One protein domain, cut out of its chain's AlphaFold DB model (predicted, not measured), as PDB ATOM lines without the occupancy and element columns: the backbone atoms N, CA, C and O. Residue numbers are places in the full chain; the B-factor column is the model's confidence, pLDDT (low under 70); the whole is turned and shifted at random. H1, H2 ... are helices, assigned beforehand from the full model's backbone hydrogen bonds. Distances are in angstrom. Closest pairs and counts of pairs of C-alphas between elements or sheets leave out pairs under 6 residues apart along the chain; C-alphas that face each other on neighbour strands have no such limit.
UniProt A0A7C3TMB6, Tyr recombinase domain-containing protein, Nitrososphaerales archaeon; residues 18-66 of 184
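Overview. This is residues 18 to 66 of the 184 residues of the protein "Tyr recombinase domain-containing protein" of Nitrososphaerales archaeon (UniProt A0A7C3TMB6). One long helix, H1, makes most of the longest axis; residues 20 to 26 stick out as a free arm, and beside the later part of H1 the rest of the printed part winds as a mostly unnamed loop that holds one short helix, H2. The loop of residues 39 to 56 swings out from the end of H1 and folds back, and H2 then meets that same end. The printed part has 49 residues with two named helices, H1 then H2, and no named strand; its class is all helix, though under half of the residues, 22 of 49, are in named elements. It is only just compact, close to loose, with a radius of gyration of the C-alphas of 11.5 A, and elongated, spanning 34 by 22 by 21 A.

Along the chain. Start at C-alpha 18, at (106.456, 96.168, 159.683). Find C-alpha 21 at (105.923, 100.041, 151.022); from there H1, residues 21 to 38, runs 25.6 A to C-alpha 38 at (110.626, 122.734, 161.931). Then pass residues 39 to 56, which hold no named element, to reach H2, residues 57 to 60, ending at C-alpha 60 at (106.134, 122.686, 168.246).

Arrangement. Look at Tyr 38, the one residue of H1 that touches H2. The two helices only just touch, with 3 pairs of C-alphas within 8 A; the closest C-alphas, those of Tyr 38 and Lys 57, are 5.6 A apart. In H1 every O i to N i+4 pair is within hydrogen-bond range; H2, with 4 residues, is too short for such a pair, and its 1 O i to N i+3 pair is within range.

Size, cuts and confidence. The two C-alphas farthest apart, those of Phe 18 and Gly 54, are 35.3 A from each other. The link from H1 to H2, 18 residues, is long, and the printed part has no cut. In the B-factor column the mean pLDDT of the printed part is 89.1; residues 52 to 53 are under 70.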
ATOM      1  N   PHE A  18     106.027  95.810 161.024       89.69
ATOM      2  CA  PHE A  18     106.456  96.168 159.683       89.69
ATOM      3  C   PHE A  18     105.508  97.199 159.089       89.69
ATOM      4  O   PHE A  18     104.327  97.269 159.425       89.69
ATOM      5  N   LEU A  19     106.043  98.011 158.187       90.00
ATOM      6  CA  LEU A  19     105.273  98.954 157.393       90.00
ATOM      7  C   LEU A  19     105.194  98.419 155.966       90.00
ATOM      8  O   LEU A  19     106.168  97.853 155.465       90.00
ATOM      9  N   SER A  20     104.046  98.605 155.312       88.44
ATOM     10  CA  SER A  20     103.962  98.383 153.868       88.44
ATOM     11  C   SER A  20     104.844  99.396 153.133       88.44
ATOM     12  O   SER A  20     105.240 100.422 153.696       88.44
ATOM     13  N   LYS A  21     105.133  99.131 151.857       87.12
ATOM     14  CA  LYS A  21     105.923 100.041 151.022       87.12
ATOM     15  C   LYS A  21     105.318 101.451 151.005       87.12
ATOM     16  O   LYS A  21     106.026 102.425 151.242       87.12
ATOM     17  N   GLU A  22     104.005 101.540 150.830       88.31
ATOM     18  CA  GLU A  22     103.249 102.796 150.791       88.31
ATOM     19  C   GLU A  22     103.336 103.534 152.131       88.31
ATOM     20  O   GLU A  22     103.512 104.751 152.171       88.31
ATOM     21  N   ALA A  23     103.258 102.804 153.248       90.69
ATOM     22  CA  ALA A  23     103.391 103.390 154.576       90.69
ATOM     23  C   ALA A  23     104.814 103.917 154.835       90.69
ATOM     24  O   ALA A  23     104.970 104.972 155.452       90.69
ATOM     25  N   VAL A  24     105.851 103.229 154.340       92.56
ATOM     26  CA  VAL A  24     107.242 103.714 154.400       92.56
ATOM     27  C   VAL A  24     107.411 104.988 153.575       92.56
ATOM     28  O   VAL A  24     108.020 105.945 154.051       92.56
ATOM     29  N   GLU A  25     106.875 105.022 152.357       94.25
ATOM     30  CA  GLU A  25     106.939 106.195 151.481       94.25
ATOM     31  C   GLU A  25     106.217 107.396 152.103       94.25
ATOM     32  O   GLU A  25     106.808 108.471 152.223       94.25
ATOM     33  N   ALA A  26     104.996 107.201 152.608       93.31
ATOM     34  CA  ALA A  26     104.246 108.240 153.309       93.31
ATOM     35  C   ALA A  26     104.993 108.756 154.551       93.31
ATOM     36  O   ALA A  26     105.032 109.963 154.800       93.31
ATOM     37  N   LEU A  27     105.630 107.859 155.313       94.94
ATOM     38  CA  LEU A  27     106.417 108.238 156.484       94.94
ATOM     39  C   LEU A  27     107.658 109.057 156.106       94.94
ATOM     40  O   LEU A  27     107.971 110.031 156.787       94.94
ATOM     41  N   ARG A  28     108.353 108.700 155.019       95.50
ATOM     42  CA  ARG A  28     109.497 109.474 154.511       95.50
ATOM     43  C   ARG A  28     109.073 110.878 154.105       95.50
ATOM     44  O   ARG A  28     109.685 111.837 154.562       95.50
ATOM     45  N   VAL A  29     107.999 110.998 153.323       96.88
ATOM     46  CA  VAL A  29     107.444 112.301 152.916       96.88
ATOM     47  C   VAL A  29     107.094 113.143 154.142       96.88
ATOM     48  O   VAL A  29     107.462 114.313 154.213       96.88
ATOM     49  N   TYR A  30     106.446 112.542 155.142       95.19
ATOM     50  CA  TYR A  30     106.125 113.221 156.393       95.19
ATOM     51  C   TYR A  30     107.375 113.715 157.142       95.19
ATOM     52  O   TYR A  30     107.406 114.861 157.591       95.19
ATOM     53  N   ILE A  31     108.404 112.871 157.283       95.25
ATOM     54  CA  ILE A  31     109.650 113.228 157.977       95.25
ATOM     55  C   ILE A  31     110.353 114.387 157.267       95.25
ATOM     56  O   ILE A  31     110.790 115.325 157.933       95.25
ATOM     57  N   GLU A  32     110.445 114.344 155.939       95.81
ATOM     58  CA  GLU A  32     111.093 115.402 155.163       95.81
ATOM     59  C   GLU A  32     110.319 116.721 155.239       95.81
ATOM     60  O   GLU A  32     110.914 117.769 155.495       95.81
ATOM     61  N   GLU A  33     108.989 116.686 155.147       93.62
ATOM     62  CA  GLU A  33     108.167 117.889 155.311       93.62
ATOM     63  C   GLU A  33     108.280 118.466 156.729       93.62
ATOM     64  O   GLU A  33     108.400 119.680 156.914       93.62
ATOM     65  N   ARG A  34     108.309 117.606 157.753       92.50
ATOM     66  CA  ARG A  34     108.529 118.031 159.139       92.50
ATOM     67  C   ARG A  34     109.886 118.711 159.298       92.50
ATOM     68  O   ARG A  34     109.944 119.775 159.913       92.50
ATOM     69  N   LYS A  35     110.952 118.135 158.731       94.19
ATOM     70  CA  LYS A  35     112.295 118.731 158.771       94.19
ATOM     71  C   LYS A  35     112.342 120.081 158.067       94.19
ATOM     72  O   LYS A  35     112.914 121.031 158.590       94.19
ATOM     73  N   LYS A  36     111.691 120.185 156.909       93.06
ATOM     74  CA  LYS A  36     111.594 121.433 156.148       93.06
ATOM     75  C   LYS A  36     110.891 122.540 156.938       93.06
ATOM     76  O   LYS A  36     111.303 123.694 156.872       93.06
ATOM     77  N   ARG A  37     109.836 122.205 157.689       89.81
ATOM     78  CA  ARG A  37     109.051 123.184 158.464       89.81
ATOM     79  C   ARG A  37     109.685 123.569 159.801       89.81
ATOM     80  O   ARG A  37     109.625 124.741 160.177       89.81
ATOM     81  N   TYR A  38     110.246 122.597 160.518       90.25
ATOM     82  CA  TYR A  38     110.626 122.734 161.931       90.25
ATOM     83  C   TYR A  38     112.108 122.444 162.216       90.25
ATOM     84  O   TYR A  38     112.507 122.424 163.377       90.25
ATOM     85  N   GLY A  39     112.924 122.220 161.184       90.44
ATOM     86  CA  GLY A  39     114.341 121.892 161.327       90.44
ATOM     87  C   GLY A  39     114.587 120.437 161.735       90.44
ATOM     88  O   GLY A  39     113.733 119.563 161.578       90.44
ATOM     89  N   SER A  40     115.779 120.147 162.255       91.69
ATOM     90  CA  SER A  40     116.145 118.796 162.703       91.69
ATOM     91  C   SER A  40     115.144 118.241 163.721       91.69
ATOM     92  O   SER A  40     114.680 118.970 164.594       91.69
ATOM     93  N   ILE A  41     114.831 116.946 163.637       93.19
ATOM     94  CA  ILE A  41     113.975 116.263 164.616       93.19
ATOM     95  C   ILE A  41     114.833 115.934 165.848       93.19
ATOM     96  O   ILE A  41     115.771 115.149 165.697       93.19
ATOM     97  N   PRO A  42     114.549 116.503 167.034       89.69
ATOM     98  CA  PRO A  42     115.339 116.244 168.233       89.69
ATOM     99  C   PRO A  42     115.205 114.800 168.720       89.69
ATOM    100  O   PRO A  42     114.172 114.149 168.527       89.69
ATOM    101  N   ASP A  43     116.217 114.325 169.440       88.19
ATOM    102  CA  ASP A  43     116.126 113.056 170.154       88.19
ATOM    103  C   ASP A  43     115.008 113.097 171.204       88.19
ATOM    104  O   ASP A  43     114.808 114.081 171.914       88.19
ATOM    105  N   GLY A  44     114.241 112.008 171.291       86.12
ATOM    106  CA  GLY A  44     113.084 111.916 172.186       86.12
ATOM    107  C   GLY A  44     111.838 112.666 171.703       86.12
ATOM    108  O   GLY A  44     110.796 112.563 172.351       86.12
ATOM    109  N   ALA A  45     111.895 113.365 170.564       90.62
ATOM    110  CA  ALA A  45     110.710 113.967 169.969       90.62
ATOM    111  C   ALA A  45     109.701 112.884 169.533       90.62
ATOM    112  O   ALA A  45     110.093 111.834 169.009       90.62
ATOM    113  N   PRO A  46     108.386 113.121 169.692       91.88
ATOM    114  CA  PRO A  46     107.375 112.191 169.199       91.88
ATOM    115  C   PRO A  46     107.449 112.104 167.672       91.88
ATOM    116  O   PRO A  46     107.739 113.101 167.011       91.88
ATOM    117  N   LEU A  47     107.160 110.931 167.094       92.00
ATOM    118  CA  LEU A  47     107.188 110.754 165.637       92.00
ATOM    119  C   LEU A  47     106.155 111.650 164.948       92.00
ATOM    120  O   LEU A  47     106.501 112.329 163.992       92.00
ATOM    121  N   TYR A  48     104.927 111.696 165.467       92.06
ATOM    122  CA  TYR A  48     103.864 112.564 164.968       92.06
ATOM    123  C   TYR A  48     103.612 113.721 165.935       92.06
ATOM    124  O   TYR A  48     103.321 113.501 167.115       92.06
ATOM    125  N   ILE A  49     103.689 114.947 165.419       92.38
ATOM    126  CA  ILE A  49     103.457 116.186 166.175       92.38
ATOM    127  C   ILE A  49     102.087 116.799 165.873       92.38
ATOM    128  O   ILE A  49     101.514 116.574 164.808       92.38
ATOM    129  N   GLY A  50     101.554 117.583 166.811       85.31
ATOM    130  CA  GLY A  50     100.308 118.332 166.618       85.31
ATOM    131  C   GLY A  50     100.515 119.710 165.972       85.31
ATOM    132  O   GLY A  50     101.436 120.436 166.335       85.31
ATOM    133  N   GLU A  51      99.603 120.135 165.092       74.38
ATOM    134  CA  GLU A  51      99.692 121.397 164.319       74.38
ATOM    135  C   GLU A  51      98.901 122.594 164.899       74.38
ATOM    136  O   GLU A  51      98.605 123.545 164.191       74.38
ATOM    137  N   ARG A  52      98.557 122.607 166.198       68.56
ATOM    138  CA  ARG A  52      97.961 123.779 166.902       68.56
ATOM    139  C   ARG A  52      98.559 125.144 166.460       68.56
ATOM    140  O   ARG A  52      99.749 125.219 166.224       68.56
ATOM    141  N   GLY A  53      97.822 126.248 166.409       69.12
ATOM    142  CA  GLY A  53      98.446 127.571 166.192       69.12
ATOM    143  C   GLY A  53      99.282 128.045 167.396       69.12
ATOM    144  O   GLY A  53      99.121 127.511 168.495       69.12
ATOM    145  N   GLY A  54     100.163 129.031 167.194       75.88
ATOM    146  CA  GLY A  54     100.697 129.882 168.272       75.88
ATOM    147  C   GLY A  54     101.758 129.289 169.207       75.88
ATOM    148  O   GLY A  54     101.872 129.759 170.332       75.88
ATOM    149  N   LEU A  55     102.516 128.267 168.788       83.25
ATOM    150  CA  LEU A  55     103.739 127.866 169.509       83.25
ATOM    151  C   LEU A  55     104.946 128.098 168.610       83.25
ATOM    152  O   LEU A  55     104.852 127.824 167.411       83.25
ATOM    153  N   GLU A  56     106.060 128.495 169.218       86.69
ATOM    154  CA  GLU A  56     107.375 128.541 168.577       86.69
ATOM    155  C   GLU A  56     107.737 127.198 167.931       86.69
ATOM    156  O   GLU A  56     107.287 126.131 168.374       86.69
ATOM    157  N   LYS A  57     108.544 127.242 166.866       85.19
ATOM    158  CA  LYS A  57     108.858 126.068 166.031       85.19
ATOM    159  C   LYS A  57     109.552 124.954 166.818       85.19
ATOM    160  O   LYS A  57     109.267 123.779 166.599       85.19
ATOM    161  N   GLU A  58     110.417 125.305 167.757       85.19
ATOM    162  CA  GLU A  58     111.185 124.366 168.575       85.19
ATOM    163  C   GLU A  58     110.261 123.641 169.555       85.19
ATOM    164  O   GLU A  58     110.254 122.412 169.631       85.19
ATOM    165  N   VAL A  59     109.397 124.402 170.238       86.62
ATOM    166  CA  VAL A  59     108.373 123.858 171.137       86.62
ATOM    167  C   VAL A  59     107.418 122.971 170.344       86.62
ATOM    168  O   VAL A  59     107.105 121.855 170.756       86.62
ATOM    169  N   ARG A  60     107.002 123.429 169.159       86.00
ATOM    170  CA  ARG A  60     106.134 122.686 168.246       86.00
ATOM    171  C   ARG A  60     106.671 121.303 167.916       86.00
ATOM    172  O   ARG A  60     105.905 120.339 167.917       86.00
ATOM    173  N   ASN A  61     107.968 121.212 167.649       88.56
ATOM    174  CA  ASN A  61     108.628 119.984 167.227       88.56
ATOM    175  C   ASN A  61     108.645 118.900 168.326       88.56
ATOM    176  O   ASN A  61     108.963 117.748 168.042       88.56
ATOM    177  N   MET A  62     108.246 119.246 169.555       89.56
ATOM    178  CA  MET A  62     108.173 118.339 170.705       89.56
ATOM    179  C   MET A  62     106.742 118.000 171.145       89.56
ATOM    180  O   MET A  62     106.556 117.089 171.951       89.56
ATOM    181  N   VAL A  63     105.714 118.689 170.633       89.94
ATOM    182  CA  VAL A  63     104.327 118.474 171.080       89.94
ATOM    183  C   VAL A  63     103.710 117.262 170.376       89.94
ATOM    184  O   VAL A  63     103.527 117.306 169.155       89.94
ATOM    185  N   PRO A  64     103.307 116.205 171.106       90.81
ATOM    186  CA  PRO A  64     102.729 115.014 170.498       90.81
ATOM    187  C   PRO A  64     101.362 115.296 169.870       90.81
ATOM    188  O   PRO A  64     100.582 116.131 170.340       90.81
ATOM    189  N   LEU A  65     101.049 114.551 168.809       90.50
ATOM    190  CA  LEU A  65      99.719 114.548 168.215       90.50
ATOM    191  C   LEU A  65      98.669 114.083 169.240       90.50
ATOM    192  O   LEU A  65      98.807 113.030 169.864       90.50
ATOM    193  N   LYS A  66      97.586 114.851 169.387       89.94
ATOM    194  CA  LYS A  66      96.465 114.485 170.262       89.94
ATOM    195  C   LYS A  66      95.642 113.341 169.666       89.94
ATOM    196  O   LYS A  66      95.458 113.263 168.448       89.94
TER     197      LYS A  66